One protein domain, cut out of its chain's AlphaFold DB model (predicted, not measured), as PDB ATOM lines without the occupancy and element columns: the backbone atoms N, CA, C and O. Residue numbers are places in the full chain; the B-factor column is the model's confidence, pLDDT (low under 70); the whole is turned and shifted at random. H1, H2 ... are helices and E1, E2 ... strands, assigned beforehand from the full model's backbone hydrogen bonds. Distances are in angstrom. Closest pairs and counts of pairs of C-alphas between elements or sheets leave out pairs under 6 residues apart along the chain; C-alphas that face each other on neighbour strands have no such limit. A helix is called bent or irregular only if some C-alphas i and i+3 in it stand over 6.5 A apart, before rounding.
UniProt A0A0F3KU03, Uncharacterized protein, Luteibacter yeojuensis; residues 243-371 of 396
ATOM      1  N   ARG A 243      94.903 204.900  63.092       71.44
ATOM      2  CA  ARG A 243      93.585 205.024  62.475       71.44
ATOM      3  C   ARG A 243      92.517 204.933  63.545       71.44
ATOM      4  O   ARG A 243      92.668 204.173  64.500       71.44
ATOM      5  N   HIS A 244      91.442 205.686  63.360       79.38
ATOM      6  CA  HIS A 244      90.251 205.559  64.182       79.38
ATOM      7  C   HIS A 244      89.126 204.902  63.379       79.38
ATOM      8  O   HIS A 244      88.955 205.178  62.191       79.38
ATOM      9  N   TYR A 245      88.368 204.026  64.027       80.06
ATOM     10  CA  TYR A 245      87.219 203.333  63.455       80.06
ATOM     11  C   TYR A 245      86.016 203.503  64.373       80.06
ATOM     12  O   TYR A 245      86.156 203.396  65.590       80.06
ATOM     13  N   GLN A 246      84.845 203.729  63.788       86.00
ATOM     14  CA  GLN A 246      83.587 203.783  64.522       86.00
ATOM     15  C   GLN A 246      82.861 202.444  64.372       86.00
ATOM     16  O   GLN A 246      82.635 201.987  63.252       86.00
ATOM     17  N   VAL A 247      82.482 201.825  65.489       83.12
ATOM     18  CA  VAL A 247      81.670 200.601  65.518       83.12
ATOM     19  C   VAL A 247      80.471 200.853  66.432       83.12
ATOM     20  O   VAL A 247      80.521 200.639  67.639       83.12
ATOM     21  N   GLY A 248      79.374 201.361  65.865       86.75
ATOM     22  CA  GLY A 248      78.235 201.823  66.667       86.75
ATOM     23  C   GLY A 248      78.642 202.979  67.589       86.75
ATOM     24  O   GLY A 248      79.143 203.996  67.112       86.75
ATOM     25  N   ALA A 249      78.451 202.819  68.901       86.62
ATOM     26  CA  ALA A 249      78.886 203.793  69.909       86.62
ATOM     27  C   ALA A 249      80.377 203.665  70.294       86.62
ATOM     28  O   ALA A 249      80.902 204.540  70.980       86.62
ATOM     29  N   ALA A 250      81.056 202.596  69.866       89.25
ATOM     30  CA  ALA A 250      82.454 202.330  70.187       89.25
ATOM     31  C   ALA A 250      83.407 203.067  69.234       89.25
ATOM     32  O   ALA A 250      83.200 203.078  68.015       89.25
ATOM     33  N   VAL A 251      84.492 203.620  69.781       91.00
ATOM     34  CA  VAL A 251      85.555 204.285  69.008       91.00
ATOM     35  C   VAL A 251      86.852 203.501  69.153       91.00
ATOM     36  O   VAL A 251      87.354 203.330  70.260       91.00
ATOM     37  N   HIS A 252      87.433 203.040  68.050       87.88
ATOM     38  CA  HIS A 252      88.629 202.197  68.047       87.88
ATOM     39  C   HIS A 252      89.829 202.930  67.475       87.88
ATOM     40  O   HIS A 252      89.831 203.249  66.296       87.88
ATOM     41  N   TYR A 253      90.884 203.094  68.263       84.31
ATOM     42  CA  TYR A 253      92.182 203.593  67.825       84.31
ATOM     43  C   TYR A 253      93.141 202.434  67.618       84.31
ATOM     44  O   TYR A 253      93.523 201.757  68.574       84.31
ATOM     45  N   ALA A 254      93.536 202.208  66.369       78.06
ATOM     46  CA  ALA A 254      94.373 201.085  65.998       78.06
ATOM     47  C   ALA A 254      95.578 201.533  65.155       78.06
ATOM     48  O   ALA A 254      95.397 202.225  64.147       78.06
ATOM     49  N   PRO A 255      96.806 201.154  65.544       63.78
ATOM     50  CA  PRO A 255      97.998 201.482  64.785       63.78
ATOM     51  C   PRO A 255      98.117 200.577  63.555       63.78
ATOM     52  O   PRO A 255      97.661 199.430  63.552       63.78
ATOM     53  N   ASP A 256      98.740 201.091  62.501       56.78
ATOM     54  CA  ASP A 256      99.068 200.336  61.288       56.78
ATOM     55  C   ASP A 256     100.303 199.433  61.435       56.78
ATOM     56  O   ASP A 256     100.506 198.528  60.627       56.78
ATOM     57  N   MET A 257     101.091 199.636  62.492       52.28
ATOM     58  CA  MET A 257     102.257 198.829  62.838       52.28
ATOM     59  C   MET A 257     102.319 198.519  64.338       52.28
ATOM     60  O   MET A 257     101.544 199.027  65.149       52.28
ATOM     61  N   LYS A 258     103.276 197.674  64.727       53.50
ATOM     62  CA  LYS A 258     103.550 197.378  66.136       53.50
ATOM     63  C   LYS A 258     104.037 198.641  66.849       53.50
ATOM     64  O   LYS A 258     105.043 199.215  66.447       53.50
ATOM     65  N   VAL A 259     103.363 199.002  67.939       55.34
ATOM     66  CA  VAL A 259     103.709 200.166  68.763       55.34
ATOM     67  C   VAL A 259     104.394 199.767  70.060       55.34
ATOM     68  O   VAL A 259     104.143 198.698  70.625       55.34
ATOM     69  N   ASN A 260     105.277 200.635  70.549       58.28
ATOM     70  CA  ASN A 260     105.898 200.483  71.865       58.28
ATOM     71  C   ASN A 260     105.192 201.342  72.931       58.28
ATOM     72  O   ASN A 260     104.321 202.163  72.639       58.28
ATOM     73  N   LEU A 261     105.588 201.173  74.195       61.16
ATOM     74  CA  LEU A 261     104.984 201.898  75.317       61.16
ATOM     75  C   LEU A 261     105.109 203.425  75.181       61.16
ATOM     76  O   LEU A 261     104.207 204.150  75.585       61.16
ATOM     77  N   VAL A 262     106.208 203.921  74.607       62.16
ATOM     78  CA  VAL A 262     106.454 205.362  74.432       62.16
ATOM     79  C   VAL A 262     105.458 205.970  73.445       62.16
ATOM     80  O   VAL A 262     104.944 207.063  73.685       62.16
ATOM     81  N   GLU A 263     105.148 205.265  72.357       62.31
ATOM     82  CA  GLU A 263     104.143 205.702  71.383       62.31
ATOM     83  C   GLU A 263     102.735 205.691  71.976       62.31
ATOM     84  O   GLU A 263     101.990 206.654  71.787       62.31
ATOM     85  N   VAL A 264     102.396 204.668  72.765       70.81
ATOM     86  CA  VAL A 264     101.104 204.606  73.467       70.81
ATOM     87  C   VAL A 264     100.958 205.782  74.435       70.81
ATOM     88  O   VAL A 264      99.948 206.479  74.391       70.81
ATOM     89  N   LYS A 265     101.985 206.096  75.237       73.12
ATOM     90  CA  LYS A 265     101.971 207.276  76.125       73.12
ATOM     91  C   LYS A 265     101.772 208.592  75.396       73.12
ATOM     92  O   LYS A 265     101.148 209.498  75.931       73.12
ATOM     93  N   ARG A 266     102.329 208.713  74.194       73.00
ATOM     94  CA  ARG A 266     102.169 209.916  73.378       73.00
ATOM     95  C   ARG A 266     100.756 210.022  72.812       73.00
ATOM     96  O   ARG A 266     100.250 211.131  72.664       73.00
ATOM     97  N   MET A 267     100.147 208.890  72.463       75.31
ATOM     98  CA  MET A 267      98.863 208.870  71.770       75.31
ATOM     99  C   MET A 267      97.665 208.925  72.720       75.31
ATOM    100  O   MET A 267      96.693 209.604  72.405       75.31
ATOM    101  N   VAL A 268      97.736 208.281  73.890       82.62
ATOM    102  CA  VAL A 268      96.616 208.227  74.848       82.62
ATOM    103  C   VAL A 268      96.077 209.624  75.197       82.62
ATOM    104  O   VAL A 268      94.884 209.826  75.003       82.62
ATOM    105  N   PRO A 269      96.887 210.634  75.575       82.25
ATOM    106  CA  PRO A 269      96.364 211.976  75.848       82.25
ATOM    107  C   PRO A 269      95.611 212.599  74.662       82.25
ATOM    108  O   PRO A 269      94.582 213.239  74.850       82.25
ATOM    109  N   ARG A 270      96.076 212.365  73.426       84.75
ATOM    110  CA  ARG A 270      95.413 212.861  72.205       84.75
ATOM    111  C   ARG A 270      94.079 212.161  71.960       84.75
ATOM    112  O   ARG A 270      93.117 212.801  71.553       84.75
ATOM    113  N   ILE A 271      94.015 210.858  72.231       85.38
ATOM    114  CA  ILE A 271      92.780 210.072  72.154       85.38
ATOM    115  C   ILE A 271      91.747 210.609  73.150       85.38
ATOM    116  O   ILE A 271      90.581 210.770  72.795       85.38
ATOM    117  N   LEU A 272      92.164 210.922  74.376       86.38
ATOM    118  CA  LEU A 272      91.259 211.435  75.406       86.38
ATOM    119  C   LEU A 272      90.746 212.839  75.077       86.38
ATOM    120  O   LEU A 272      89.555 213.093  75.252       86.38
ATOM    121  N   GLN A 273      91.610 213.705  74.534       86.88
ATOM    122  CA  GLN A 273      91.222 215.025  74.021       86.88
ATOM    123  C   GLN A 273      90.205 214.923  72.878       86.88
ATOM    124  O   GLN A 273      89.253 215.693  72.839       86.88
ATOM    125  N   ALA A 274      90.374 213.953  71.974       86.31
ATOM    126  CA  ALA A 274      89.434 213.714  70.880       86.31
ATOM    127  C   ALA A 274      88.099 213.094  71.341       86.31
ATOM    128  O   ALA A 274      87.109 213.182  70.621       86.31
ATOM    129  N   ASN A 275      88.056 212.477  72.529       87.44
ATOM    130  CA  ASN A 275      86.871 211.809  73.076       87.44
ATOM    131  C   ASN A 275      86.567 212.314  74.494       87.44
ATOM    132  O   ASN A 275      86.708 211.549  75.450       87.44
ATOM    133  N   PRO A 276      86.176 213.585  74.681       86.31
ATOM    134  CA  PRO A 276      86.029 214.191  76.008       86.31
ATOM    135  C   PRO A 276      84.940 213.530  76.870       86.31
ATOM    136  O   PRO A 276      85.052 213.514  78.091       86.31
ATOM    137  N   THR A 277      83.918 212.940  76.250       86.56
ATOM    138  CA  THR A 277      82.772 212.314  76.932       86.56
ATOM    139  C   THR A 277      82.996 210.847  77.300       86.56
ATOM    140  O   THR A 277      82.153 210.247  77.965       86.56
ATOM    141  N   ALA A 278      84.108 210.238  76.877       87.25
ATOM    142  CA  ALA A 278      84.339 208.819  77.110       87.25
ATOM    143  C   ALA A 278      84.766 208.547  78.558       87.25
ATOM    144  O   ALA A 278      85.859 208.937  78.969       87.25
ATOM    145  N   SER A 279      83.935 207.809  79.295       87.88
ATOM    146  CA  SER A 279      84.164 207.421  80.695       87.88
ATOM    147  C   SER A 279      85.123 206.235  80.871       87.88
ATOM    148  O   SER A 279      85.661 206.046  81.963       87.88
ATOM    149  N   LYS A 280      85.363 205.449  79.811       91.44
ATOM    150  CA  LYS A 280      86.140 204.201  79.856       91.44
ATOM    151  C   LYS A 280      87.092 204.057  78.666       91.44
ATOM    152  O   LYS A 280      86.710 204.292  77.518       91.44
ATOM    153  N   LEU A 281      88.319 203.624  78.956       90.81
ATOM    154  CA  LEU A 281      89.369 203.307  77.993       90.81
ATOM    155  C   LEU A 281      89.738 201.824  78.095       90.81
ATOM    156  O   LEU A 281      90.129 201.339  79.154       90.81
ATOM    157  N   ILE A 282      89.635 201.094  76.990       89.88
ATOM    158  CA  ILE A 282      89.880 199.652  76.958       89.88
ATOM    159  C   ILE A 282      91.063 199.364  76.048       89.88
ATOM    160  O   ILE A 282      90.990 199.549  74.834       89.88
ATOM    161  N   PHE A 283      92.158 198.888  76.627       86.44
ATOM    162  CA  PHE A 283      93.333 198.465  75.882       86.44
ATOM    163  C   PHE A 283      93.187 197.014  75.429       86.44
ATOM    164  O   PHE A 283      92.963 196.117  76.242       86.44
ATOM    165  N   HIS A 284      93.381 196.775  74.134       81.81
ATOM    166  CA  HIS A 284      93.318 195.448  73.527       81.81
ATOM    167  C   HIS A 284      94.705 194.986  73.123       81.81
ATOM    168  O   HIS A 284      95.397 195.638  72.334       81.81
ATOM    169  N   GLY A 285      95.099 193.834  73.646       71.69
ATOM    170  CA  GLY A 285      96.357 193.197  73.304       71.69
ATOM    171  C   GLY A 285      96.242 191.683  73.338       71.69
ATOM    172  O   GLY A 285      95.203 191.105  73.650       71.69
ATOM    173  N   GLY A 286      97.345 191.031  73.013       64.81
ATOM    174  CA  GLY A 286      97.458 189.586  73.091       64.81
ATOM    175  C   GLY A 286      98.524 189.078  72.137       64.81
ATOM    176  O   GLY A 286      99.268 189.854  71.539       64.81
ATOM    177  N   VAL A 287      98.604 187.763  72.026       58.03
ATOM    178  CA  VAL A 287      99.458 187.052  71.082       58.03
ATOM    179  C   VAL A 287      98.580 186.461  69.986       58.03
ATOM    180  O   VAL A 287      97.542 185.865  70.274       58.03
ATOM    181  N   HIS A 288      98.994 186.643  68.732       55.19
ATOM    182  CA  HIS A 288      98.426 185.882  67.626       55.19
ATOM    183  C   HIS A 288      98.836 184.414  67.771       55.19
ATOM    184  O   HIS A 288      99.952 184.138  68.214       55.19
ATOM    185  N   GLY A 289      97.952 183.464  67.467       50.03
ATOM    186  CA  GLY A 289      98.341 182.055  67.470       50.03
ATOM    187  C   GLY A 289      98.743 181.588  66.074       50.03
ATOM    188  O   GLY A 289      98.097 181.977  65.113       50.03
ATOM    189  N   ARG A 290      99.796 180.756  66.016       39.00
ATOM    190  CA  ARG A 290     100.679 180.485  64.860       39.00
ATOM    191  C   ARG A 290     101.126 181.750  64.096       39.00
ATOM    192  O   ARG A 290     100.407 182.722  63.915       39.00
ATOM    193  N   TRP A 291     102.387 181.744  63.694       34.44
ATOM    194  CA  TRP A 291     103.040 182.846  62.982       34.44
ATOM    195  C   TRP A 291     102.547 182.972  61.526       34.44
ATOM    196  O   TRP A 291     102.610 184.061  60.968       34.44
ATOM    197  N   ASP A 292     101.929 181.910  60.989       36.75
ATOM    198  CA  ASP A 292     101.356 181.756  59.637       36.75
ATOM    199  C   ASP A 292     100.058 182.559  59.351       36.75
ATOM    200  O   ASP A 292      99.344 182.304  58.382       36.75
ATOM    201  N   GLY A 293      99.712 183.541  60.189       38.72
ATOM    202  CA  GLY A 293      98.684 184.542  59.866       38.72
ATOM    203  C   GLY A 293      97.219 184.099  59.990       38.72
ATOM    204  O   GLY A 293      96.318 184.910  59.752       38.72
ATOM    205  N   MET A 294      96.930 182.869  60.426       45.22
ATOM    206  CA  MET A 294      95.563 182.460  60.775       45.22
ATOM    207  C   MET A 294      95.253 182.723  62.253       45.22
ATOM    208  O   MET A 294      95.295 181.830  63.094       45.22
ATOM    209  N   ASN A 295      94.868 183.965  62.557       51.31
ATOM    210  CA  ASN A 295      94.508 184.400  63.913       51.31
ATOM    211  C   ASN A 295      93.301 183.645  64.498       51.31
ATOM    212  O   ASN A 295      93.230 183.414  65.707       51.31
ATOM    213  N   TYR A 296      92.378 183.217  63.635       57.41
ATOM    214  CA  TYR A 296      91.158 182.513  64.010       57.41
ATOM    215  C   TYR A 296      91.176 181.083  63.475       57.41
ATOM    216  O   TYR A 296      91.505 180.830  62.317       57.41
ATOM    217  N   LEU A 297      90.790 180.146  64.334       55.41
ATOM    218  CA  LEU A 297      90.383 178.803  63.954       55.41
ATOM    219  C   LEU A 297      89.138 178.881  63.062       55.41
ATOM    220  O   LEU A 297      88.385 179.855  63.107       55.41
ATOM    221  N   LEU A 298      88.878 177.818  62.299       56.22
ATOM    222  CA  LEU A 298      87.648 177.684  61.506       56.22
ATOM    223  C   LEU A 298      86.378 177.802  62.369       56.22
ATOM    224  O   LEU A 298      85.343 178.248  61.892       56.22
ATOM    225  N   THR A 299      86.482 177.486  63.662       57.16
ATOM    226  CA  THR A 299      85.429 177.646  64.675       57.16
ATOM    227  C   THR A 299      85.211 179.097  65.121       57.16
ATOM    228  O   THR A 299      84.360 179.369  65.961       57.16
ATOM    229  N   GLY A 300      86.003 180.043  64.613       57.09
ATOM    230  CA  GLY A 300      85.979 181.444  65.022       57.09
ATOM    231  C   GLY A 300      86.731 181.734  66.321       57.09
ATOM    232  O   GLY A 300      86.834 182.901  66.684       57.09
ATOM    233  N   ALA A 301      87.278 180.733  67.014       55.41
ATOM    234  CA  ALA A 301      88.094 180.930  68.213       55.41
ATOM    235  C   ALA A 301      89.526 181.364  67.882       55.41
ATOM    236  O   ALA A 301      90.093 180.940  66.877       55.41
ATOM    237  N   HIS A 302      90.133 182.205  68.715       62.78
ATOM    238  CA  HIS A 302      91.493 182.677  68.480       62.78
ATOM    239  C   HIS A 302      92.530 181.580  68.771       62.78
ATOM    240  O   HIS A 302      92.461 180.908  69.805       62.78
ATOM    241  N   ARG A 303      93.537 181.417  67.903       53.53
ATOM    242  CA  ARG A 303      94.659 180.505  68.184       53.53
ATOM    243  C   ARG A 303      95.456 181.035  69.392       53.53
ATOM    244  O   ARG A 303      95.684 182.243  69.504       53.53
ATOM    245  N   LYS A 304      95.871 180.145  70.303       55.00
ATOM    246  CA  LYS A 304      96.564 180.484  71.563       55.00
ATOM    247  C   LYS A 304      98.085 180.358  71.398       55.00
ATOM    248  O   LYS A 304      98.560 179.369  70.853       55.00
ATOM    249  N   GLY A 305      98.836 181.344  71.890       51.09
ATOM    250  CA  GLY A 305     100.300 181.307  72.009       51.09
ATOM    251  C   GLY A 305     100.762 181.515  73.463       51.09
ATOM    252  O   GLY A 305      99.947 181.908  74.308       51.09
ATOM    253  N   PRO A 306     102.044 181.262  73.791       48.03
ATOM    254  CA  PRO A 306     102.578 181.468  75.141       48.03
ATOM    255  C   PRO A 306     102.522 182.958  75.540       48.03
ATOM    256  O   PRO A 306     102.960 183.838  74.801       48.03
ATOM    257  N   SER A 307     101.947 183.277  76.706       54.44
ATOM    258  CA  SER A 307     101.394 184.616  77.005       54.44
ATOM    259  C   SER A 307     102.254 185.536  77.892       54.44
ATOM    260  O   SER A 307     101.746 186.497  78.477       54.44
ATOM    261  N   ASN A 308     103.569 185.319  77.978       60.00
ATOM    262  CA  ASN A 308     104.463 186.182  78.777       60.00
ATOM    263  C   ASN A 308     104.515 187.621  78.230       60.00
ATOM    264  O   ASN A 308     104.478 188.591  78.984       60.00
ATOM    265  N   MET A 309     104.478 187.759  76.904       55.81
ATOM    266  CA  MET A 309     104.540 189.041  76.201       55.81
ATOM    267  C   MET A 309     103.330 189.958  76.412       55.81
ATOM    268  O   MET A 309     103.478 191.178  76.305       55.81
ATOM    269  N   TYR A 310     102.143 189.389  76.632       65.19
ATOM    270  CA  TYR A 310     100.936 190.158  76.949       65.19
ATOM    271  C   TYR A 310     100.981 190.614  78.407       65.19
ATOM    272  O   TYR A 310     100.803 191.796  78.686       65.19
ATOM    273  N   ARG A 311     101.335 189.703  79.326       65.69
ATOM    274  CA  ARG A 311     101.463 190.011  80.759       65.69
ATOM    275  C   ARG A 311     102.464 191.135  81.026       65.69
ATOM    276  O   ARG A 311     102.137 192.071  81.745       65.69
ATOM    277  N   GLN A 312     103.636 191.103  80.391       65.62
ATOM    278  CA  GLN A 312     104.636 192.173  80.509       65.62
ATOM    279  C   GLN A 312     104.132 193.524  79.979       65.62
ATOM    280  O   GLN A 312     104.448 194.573  80.546       65.62
ATOM    281  N   GLN A 313     103.343 193.517  78.900       65.69
ATOM    282  CA  GLN A 313     102.783 194.742  78.334       65.69
ATOM    283  C   GLN A 313     101.699 195.334  79.236       65.69
ATOM    284  O   GLN A 313     101.736 196.533  79.503       65.69
ATOM    285  N   VAL A 314     100.782 194.500  79.732       71.31
ATOM    286  CA  VAL A 314      99.756 194.914  80.694       71.31
ATOM    287  C   VAL A 314     100.413 195.455  81.955       71.31
ATOM    288  O   VAL A 314     100.115 196.579  82.332       71.31
ATOM    289  N   ALA A 315     101.385 194.744  82.535       71.94
ATOM    290  CA  ALA A 315     102.120 195.218  83.708       71.94
ATOM    291  C   ALA A 315     102.800 196.575  83.451       71.94
ATOM    292  O   ALA A 315     102.779 197.468  84.294       71.94
ATOM    293  N   SER A 316     103.371 196.767  82.259       68.88
ATOM    294  CA  SER A 316     104.005 198.032  81.887       68.88
ATOM    295  C   SER A 316     103.010 199.174  81.698       68.88
ATOM    296  O   SER A 316     103.336 200.301  82.050       68.88
ATOM    297  N   LEU A 317     101.812 198.907  81.173       72.06
ATOM    298  CA  LEU A 317     100.754 199.908  81.019       72.06
ATOM    299  C   LEU A 317     100.051 200.208  82.345       72.06
ATOM    300  O   LEU A 317      99.817 201.372  82.644       72.06
ATOM    301  N   GLN A 318      99.798 199.199  83.176       79.06
ATOM    302  CA  GLN A 318      99.259 199.366  84.526       79.06
ATOM    303  C   GLN A 318     100.200 200.193  85.407       79.06
ATOM    304  O   GLN A 318      99.736 201.077  86.114       79.06
ATOM    305  N   ARG A 319     101.524 200.003  85.304       79.50
ATOM    306  CA  ARG A 319     102.499 200.874  85.988       79.50
ATOM    307  C   ARG A 319     102.452 202.336  85.530       79.50
ATOM    308  O   ARG A 319     102.896 203.205  86.264       79.50
ATOM    309  N   GLN A 320     101.986 202.605  84.310       75.06
ATOM    310  CA  GLN A 320     101.962 203.952  83.723       75.06
ATOM    311  C   GLN A 320     100.644 204.672  83.969       75.06
ATOM    312  O   GLN A 320     100.640 205.858  84.277       75.06
ATOM    313  N   PHE A 321      99.537 203.963  83.770       75.44
ATOM    314  CA  PHE A 321      98.201 204.541  83.723       75.44
ATOM    315  C   PHE A 321      97.306 204.078  84.879       75.44
ATOM    316  O   PHE A 321      96.226 204.627  85.060       75.44
ATOM    317  N   GLY A 322      97.733 203.087  85.666       81.88
ATOM    318  CA  GLY A 322      96.935 202.526  86.752       81.88
ATOM    319  C   GLY A 322      95.639 201.873  86.268       81.88
ATOM    320  O   GLY A 322      95.532 201.404  85.132       81.88
ATOM    321  N   THR A 323      94.651 201.832  87.160       83.81
ATOM    322  CA  THR A 323      93.270 201.409  86.872       83.81
ATOM    323  C   THR A 323      92.373 202.578  86.464       83.81
ATOM    324  O   THR A 323      91.265 202.355  85.979       83.81
ATOM    325  N   ARG A 324      92.845 203.820  86.633       86.56
ATOM    326  CA  ARG A 324      92.113 205.043  86.309       86.56
ATOM    327  C   ARG A 324      93.086 206.132  85.852       86.56
ATOM    328  O   ARG A 324      94.080 206.381  86.527       86.56
ATOM    329  N   TYR A 325      92.789 206.794  84.738       83.75
ATOM    330  CA  TYR A 325      93.622 207.860  84.171       83.75
ATOM    331  C   TYR A 325      92.741 208.999  83.667       83.75
ATOM    332  O   TYR A 325      91.760 208.752  82.969       83.75
ATOM    333  N   ASP A 326      93.079 210.235  84.041       84.75
ATOM    334  CA  ASP A 326      92.315 211.443  83.687       84.75
ATOM    335  C   ASP A 326      90.807 211.323  83.998       84.75
ATOM    336  O   ASP A 326      89.935 211.639  83.193       84.75
ATOM    337  N   GLY A 327      90.487 210.750  85.165       84.12
ATOM    338  CA  GLY A 327      89.107 210.552  85.617       84.12
ATOM    339  C   GLY A 327      88.348 209.396  84.956       84.12
ATOM    340  O   GLY A 327      87.181 209.205  85.294       84.12
ATOM    341  N   ARG A 328      88.986 208.604  84.085       86.69
ATOM    342  CA  ARG A 328      88.358 207.528  83.298       86.69
ATOM    343  C   ARG A 328      88.868 206.156  83.698       86.69
ATOM    344  O   ARG A 328      90.049 206.006  84.015       86.69
ATOM    345  N   ASP A 329      88.000 205.157  83.633       91.44
ATOM    346  CA  ASP A 329      88.355 203.784  83.992       91.44
ATOM    347  C   ASP A 329      89.164 203.116  82.882       91.44
ATOM    348  O   ASP A 329      88.848 203.247  81.697       91.44
ATOM    349  N   ILE A 330      90.207 202.380  83.268       89.00
ATOM    350  CA  ILE A 330      91.062 201.644  82.342       89.00
ATOM    351  C   ILE A 330      90.838 200.145  82.495       89.00
ATOM    352  O   ILE A 330      90.986 199.584  83.579       89.00
ATOM    353  N   ALA A 331      90.567 199.482  81.374       88.56
ATOM    354  CA  ALA A 331      90.485 198.031  81.284       88.56
ATOM    355  C   ALA A 331      91.503 197.470  80.283       88.56
ATOM    356  O   ALA A 331      91.903 198.143  79.332       88.56
ATOM    357  N   PHE A 332      91.901 196.214  80.486       85.19
ATOM    358  CA  PHE A 332      92.815 195.487  79.605       85.19
ATOM    359  C   PHE A 332      92.183 194.168  79.180       85.19
ATOM    360  O   PHE A 332      91.910 193.316  80.025       85.19
ATOM    361  N   ASN A 333      92.023 193.977  77.874       82.75
ATOM    362  CA  ASN A 333      91.466 192.757  77.311       82.75
ATOM    363  C   ASN A 333      92.547 191.952  76.597       82.75
ATOM    364  O   ASN A 333      93.243 192.447  75.703       82.75
ATOM    365  N   ASN A 334      92.653 190.683  76.996       79.44
ATOM    366  CA  ASN A 334      93.485 189.709  76.317       79.44
ATOM    367  C   ASN A 334      92.656 189.017  75.246       79.44
ATOM    368  O   ASN A 334      91.924 188.083  75.550       79.44
ATOM    369  N   LEU A 335      92.810 189.428  73.995       74.25
ATOM    370  CA  LEU A 335      92.067 188.808  72.899       74.25
ATOM    371  C   LEU A 335      92.571 187.384  72.578       74.25
ATOM    372  O   LEU A 335      91.925 186.640  71.840       74.25
ATOM    373  N   SER A 336      93.705 186.968  73.161       68.88
ATOM    374  CA  SER A 336      94.266 185.627  72.963       68.88
ATOM    375  C   SER A 336      93.336 184.553  73.530       68.88
ATOM    376  O   SER A 336      93.096 184.500  74.735       68.88
ATOM    377  N   GLY A 337      92.883 183.645  72.673       64.38
ATOM    378  CA  GLY A 337      91.989 182.544  73.037       64.38
ATOM    379  C   GLY A 337      90.510 182.917  73.176       64.38
ATOM    380  O   GLY A 337      89.723 182.042  73.517       64.38
ATOM    381  N   MET A 338      90.117 184.170  72.909       71.06
ATOM    382  CA  MET A 338      88.703 184.559  72.890       71.06
ATOM    383  C   MET A 338      87.993 184.009  71.650       71.06
ATOM    384  O   MET A 338      88.601 183.862  70.580       71.06
ATOM    385  N   SER A 339      86.697 183.717  71.775       72.56
ATOM    386  CA  SER A 339      85.894 183.387  70.604       72.56
ATOM    387  C   SER A 339      85.669 184.631  69.752       72.56
ATOM    388  O   SER A 339      85.709 185.772  70.215       72.56
ATOM    389  N   GLY A 340      85.418 184.421  68.468       69.94
ATOM    390  CA  GLY A 340      85.163 185.511  67.553       69.94
ATOM    391  C   GLY A 340      83.932 186.327  67.945       69.94
ATOM    392  O   GLY A 340      83.933 187.533  67.717       69.94
ATOM    393  N   THR A 341      82.912 185.690  68.510       78.50
ATOM    394  CA  THR A 341      81.714 186.347  69.040       78.50
ATOM    395  C   THR A 341      82.038 187.198  70.263       78.50
ATOM    396  O   THR A 341      81.579 188.332  70.330       78.50
ATOM    397  N   ASP A 342      82.906 186.732  71.164       81.75
ATOM    398  CA  ASP A 342      83.306 187.511  72.346       81.75
ATOM    399  C   ASP A 342      84.068 188.777  71.950       81.75
ATOM    400  O   ASP A 342      83.804 189.858  72.471       81.75
ATOM    401  N   VAL A 343      84.975 188.664  70.972       81.94
ATOM    402  CA  VAL A 343      85.709 189.822  70.437       81.94
ATOM    403  C   VAL A 343      84.750 190.830  69.804       81.94
ATOM    404  O   VAL A 343      84.923 192.032  69.984       81.94
ATOM    405  N   GLU A 344      83.728 190.365  69.081       84.31
ATOM    406  CA  GLU A 344      82.722 191.250  68.486       84.31
ATOM    407  C   GLU A 344      81.868 191.948  69.548       84.31
ATOM    408  O   GLU A 344      81.619 193.145  69.419       84.31
ATOM    409  N   THR A 345      81.480 191.245  70.612       87.94
ATOM    410  CA  THR A 345      80.774 191.833  71.758       87.94
ATOM    411  C   THR A 345      81.621 192.911  72.425       87.94
ATOM    412  O   THR A 345      81.144 194.025  72.631       87.94
ATOM    413  N   ILE A 346      82.902 192.626  72.681       87.44
ATOM    414  CA  ILE A 346      83.843 193.596  73.249       87.44
ATOM    415  C   ILE A 346      84.008 194.795  72.316       87.44
ATOM    416  O   ILE A 346      84.000 195.926  72.776       87.44
ATOM    417  N   PHE A 347      84.150 194.589  71.005       88.25
ATOM    418  CA  PHE A 347      84.341 195.688  70.051       88.25
ATOM    419  C   PHE A 347      83.076 196.522  69.811       88.25
ATOM    420  O   PHE A 347      83.141 197.550  69.149       88.25
ATOM    421  N   ARG A 348      81.919 196.095  70.314       89.69
ATOM    422  CA  ARG A 348      80.677 196.878  70.272       89.69
ATOM    423  C   ARG A 348      80.381 197.583  71.592       89.69
ATOM    424  O   ARG A 348      79.426 198.355  71.649       89.69
ATOM    425  N   GLU A 349      81.167 197.324  72.636       90.25
ATOM    426  CA  GLU A 349      81.041 198.005  73.921       90.25
ATOM    427  C   GLU A 349      81.224 199.516  73.722       90.25
ATOM    428  O   GLU A 349      82.165 199.950  73.070       90.25
ATOM    429  N   GLY A 350      80.317 200.335  74.260       90.25
ATOM    430  CA  GLY A 350      80.354 201.794  74.108       90.25
ATOM    431  C   GLY A 350      81.491 202.443  74.899       90.25
ATOM    432  O   GLY A 350      81.249 203.087  75.916       90.25
ATOM    433  N   ALA A 351      82.730 202.259  74.449       91.12
ATOM    434  CA  ALA A 351      83.936 202.784  75.068       91.12
ATOM    435  C   ALA A 351      84.952 203.237  74.007       91.12
ATOM    436  O   ALA A 351      84.736 203.122  72.796       91.12
ATOM    437  N   VAL A 352      86.086 203.766  74.469       92.38
ATOM    438  CA  VAL A 352      87.238 204.018  73.601       92.38
ATOM    439  C   VAL A 352      88.169 202.812  73.667       92.38
ATOM    440  O   VAL A 352      88.690 202.463  74.724       92.38
ATOM    441  N   HIS A 353      88.388 202.167  72.530       90.88
ATOM    442  CA  HIS A 353      89.184 200.955  72.377       90.88
ATOM    443  C   HIS A 353      90.559 201.321  71.815       90.88
ATOM    444  O   HIS A 353      90.652 201.885  70.730       90.88
ATOM    445  N   VAL A 354      91.641 200.976  72.511       87.38
ATOM    446  CA  VAL A 354      93.019 201.250  72.074       87.38
ATOM    447  C   VAL A 354      93.730 199.938  71.788       87.38
ATOM    448  O   VAL A 354      93.951 199.130  72.688       87.38
ATOM    449  N   HIS A 355      94.113 199.719  70.537       79.94
ATOM    450  CA  HIS A 355      94.801 198.500  70.113       79.94
ATOM    451  C   HIS A 355      96.309 198.715  70.213       79.94
ATOM    452  O   HIS A 355      96.834 199.684  69.671       79.94
ATOM    453  N   ILE A 356      97.007 197.854  70.952       66.56
ATOM    454  CA  ILE A 356      98.410 198.101  71.338       66.56
ATOM    455  C   ILE A 356      99.399 197.066  70.808       66.56
ATOM    456  O   ILE A 356     100.564 197.396  70.592       66.56
ATOM    457  N   LYS A 357      99.005 195.799  70.654       64.50
ATOM    458  CA  LYS A 357      99.944 194.734  70.274       64.50
ATOM    459  C   LYS A 357      99.253 193.610  69.551       64.50
ATOM    460  O   LYS A 357      98.266 193.080  70.054       64.50
ATOM    461  N   CYS A 358      99.850 193.243  68.417       62.47
ATOM    462  CA  CYS A 358      99.404 192.227  67.469       62.47
ATOM    463  C   CYS A 358      98.060 192.581  66.795       62.47
ATOM    464  O   CYS A 358      97.980 192.558  65.571       62.47
ATOM    465  N   TYR A 359      97.077 193.071  67.545       65.25
ATOM    466  CA  TYR A 359      95.831 193.639  67.038       65.25
ATOM    467  C   TYR A 359      96.032 195.116  66.672       65.25
ATOM    468  O   TYR A 359      96.629 195.876  67.437       65.25
ATOM    469  N   GLY A 360      95.579 195.512  65.482       67.38
ATOM    470  CA  GLY A 360      95.818 196.834  64.902       67.38
ATOM    471  C   GLY A 360      94.875 197.129  63.733       67.38
ATOM    472  O   GLY A 360      93.890 196.424  63.525       67.38
ATOM    473  N   ALA A 361      95.176 198.159  62.943       62.84
ATOM    474  CA  ALA A 361      94.323 198.634  61.844       62.84
ATOM    475  C   ALA A 361      94.041 197.569  60.761       62.84
ATOM    476  O   ALA A 361      93.049 197.647  60.032       62.84
ATOM    477  N   SER A 362      94.911 196.565  60.656       58.44
ATOM    478  CA  SER A 362      94.789 195.452  59.710       58.44
ATOM    479  C   SER A 362      93.952 194.283  60.239       58.44
ATOM    480  O   SER A 362      93.714 193.328  59.492       58.44
ATOM    481  N   ASP A 363      93.476 194.340  61.488       68.38
ATOM    482  CA  ASP A 363      92.667 193.273  62.070       68.38
ATOM    483  C   ASP A 363      91.396 193.023  61.238       68.38
ATOM    484  O   ASP A 363      90.656 193.938  60.861       68.38
ATOM    485  N   LYS A 364      91.162 191.757  60.879       67.62
ATOM    486  CA  LYS A 364      90.064 191.380  59.976       67.62
ATOM    487  C   LYS A 364      88.701 191.612  60.627       67.62
ATOM    488  O   LYS A 364      87.778 192.025  59.925       67.62
ATOM    489  N   LYS A 365      88.568 191.366  61.934       71.00
ATOM    490  CA  LYS A 365      87.298 191.541  62.645       71.00
ATOM    491  C   LYS A 365      86.978 193.008  62.857       71.00
ATOM    492  O   LYS A 365      85.877 193.419  62.510       71.00
ATOM    493  N   LEU A 366      87.943 193.798  63.322       73.38
ATOM    494  CA  LEU A 366      87.786 195.241  63.480       73.38
ATOM    495  C   LEU A 366      87.342 195.895  62.168       73.38
ATOM    496  O   LEU A 366      86.359 196.628  62.147       73.38
ATOM    497  N   ARG A 367      88.012 195.574  61.053       70.75
ATOM    498  CA  ARG A 367      87.651 196.111  59.733       70.75
ATOM    499  C   ARG A 367      86.250 195.700  59.294       70.75
ATOM    500  O   ARG A 367      85.494 196.549  58.835       70.75
ATOM    501  N   ARG A 368      85.883 194.424  59.475       74.00
ATOM    502  CA  ARG A 368      84.541 193.924  59.139       74.00
ATOM    503  C   ARG A 368      83.459 194.641  59.947       74.00
ATOM    504  O   ARG A 368      82.450 195.032  59.374       74.00
ATOM    505  N   LEU A 369      83.674 194.825  61.249       75.38
ATOM    506  CA  LEU A 369      82.733 195.524  62.128       75.38
ATOM    507  C   LEU A 369      82.615 197.012  61.797       75.38
ATOM    508  O   LEU A 369      81.520 197.559  61.859       75.38
ATOM    509  N   ALA A 370      83.725 197.645  61.423       75.12
ATOM    510  CA  ALA A 370      83.764 199.045  61.019       75.12
ATOM    511  C   ALA A 370      83.288 199.282  59.572       75.12
ATOM    512  O   ALA A 370      83.319 200.416  59.103       75.12
ATOM    513  N   GLY A 371      82.903 198.231  58.833       69.88
ATOM    514  CA  GLY A 371      82.492 198.340  57.429       69.88
ATOM    515  C   GLY A 371      83.615 198.781  56.483       69.88
ATOM    516  O   GLY A 371      83.349 199.269  55.388       69.88
TER     517      GLY A 371
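Overview. This is residues 243 to 371 of the 396 residues of an uncharacterized protein of Luteibacter yeojuensis (UniProt A0A0F3KU03). A strongly twisted wall of five strands has two long helices, H1 and H2, packed over one face; on the other face the short helix H3 lies beside the strands. The small last helix H4 sits by the edge strand E1, and a long loop, residues 286 to 307, makes one end of the longest axis. The printed part has 129 residues with four named helices and five named strands, in the order E1 E2 H1 E3 H2 E4 H3 E5 H4. The sheet is mixed, in the order E1 E2 E5 E3 E4, and the class is mixed, helices and strands. The whole is compact, with a radius of gyration of the C-alphas of 13.9 A, and spans 40 by 32 by 22 A.

Along the chain. In the order of the sheet, E1 is residues 243 to 247, 13.1 A long, from C-alpha 243 at (93.585, 205.024, 62.475); E2 is 250 to 255, 16.5 A; E5 is 352 to 355, 10.0 A; E3 is 280 to 285, 16.4 A; and E4 is 328 to 334, 19.8 A, ending at C-alpha 334 at (93.485, 189.709, 76.317). H1, residues 261 to 274, and H2, residues 308 to 321, are each 20.0 A long. H1 is irregular, but only just: C-alphas 266 and 269 are 6.6 A apart. H3 is residues 340 to 347, 10.5 A; H4 is 364 to 369, 8.7 A, ending at C-alpha 369 at (82.733, 195.524, 62.128).

Arrangement. E1 and E2 form an antiparallel hairpin, with N 245 and O 252 2.8 A apart. E2 and E5 are parallel, N 353 to O 251 2.8 A; E5 and E3 are parallel, N 282 to O 352 2.8 A; E3 and E4 are parallel, N 283 to O 331 2.8 A. H1 is over E5 and runs along the strands at a height over the sheet of 8.8 A. H2, on the same face, is over E3 and E4 at 9.9 A; its closest C-alphas to E4 are those of Val 314 and Phe 332, 7.0 A apart. These two helices and the sheet form two layers, helices on one face of a sheet. E3, H2, E4 is a strand-helix-strand unit, two parallel neighbour strands with a helix between; E2, H1, E3 and E4, H3, E5 are split units, with another strand between the two. The three crossovers are right-handed. H1 and H2 are close but not clearly touching, the closest C-alphas being Leu 261 and Leu 317, 7.4 A. H3, on the opposite face, is over none of the strands, at a height of 4.3 A, only just above the sheet's level. H3 and H4 only just touch, with 3 pairs of C-alphas within 8 A, the closest being Glu 344 and Lys 365, 7.4 A. H4 only grazes the sheet, with residues 366 to 369. Every O i to N i+4 pair is within hydrogen-bond range in H2, H3 and H4; in H1, 8 of 10 are.

Size, cuts and confidence. The two C-alphas farthest apart are those of Leu 298 and Gly 327, 40.8 A. The printed part has no cut. The link from E3 to H2, 22 residues, is long. The mean pLDDT of the printed part is 72.8; 51 residues are under 70, among them residues 255 to 263, 286 to 313 and 356 to 364.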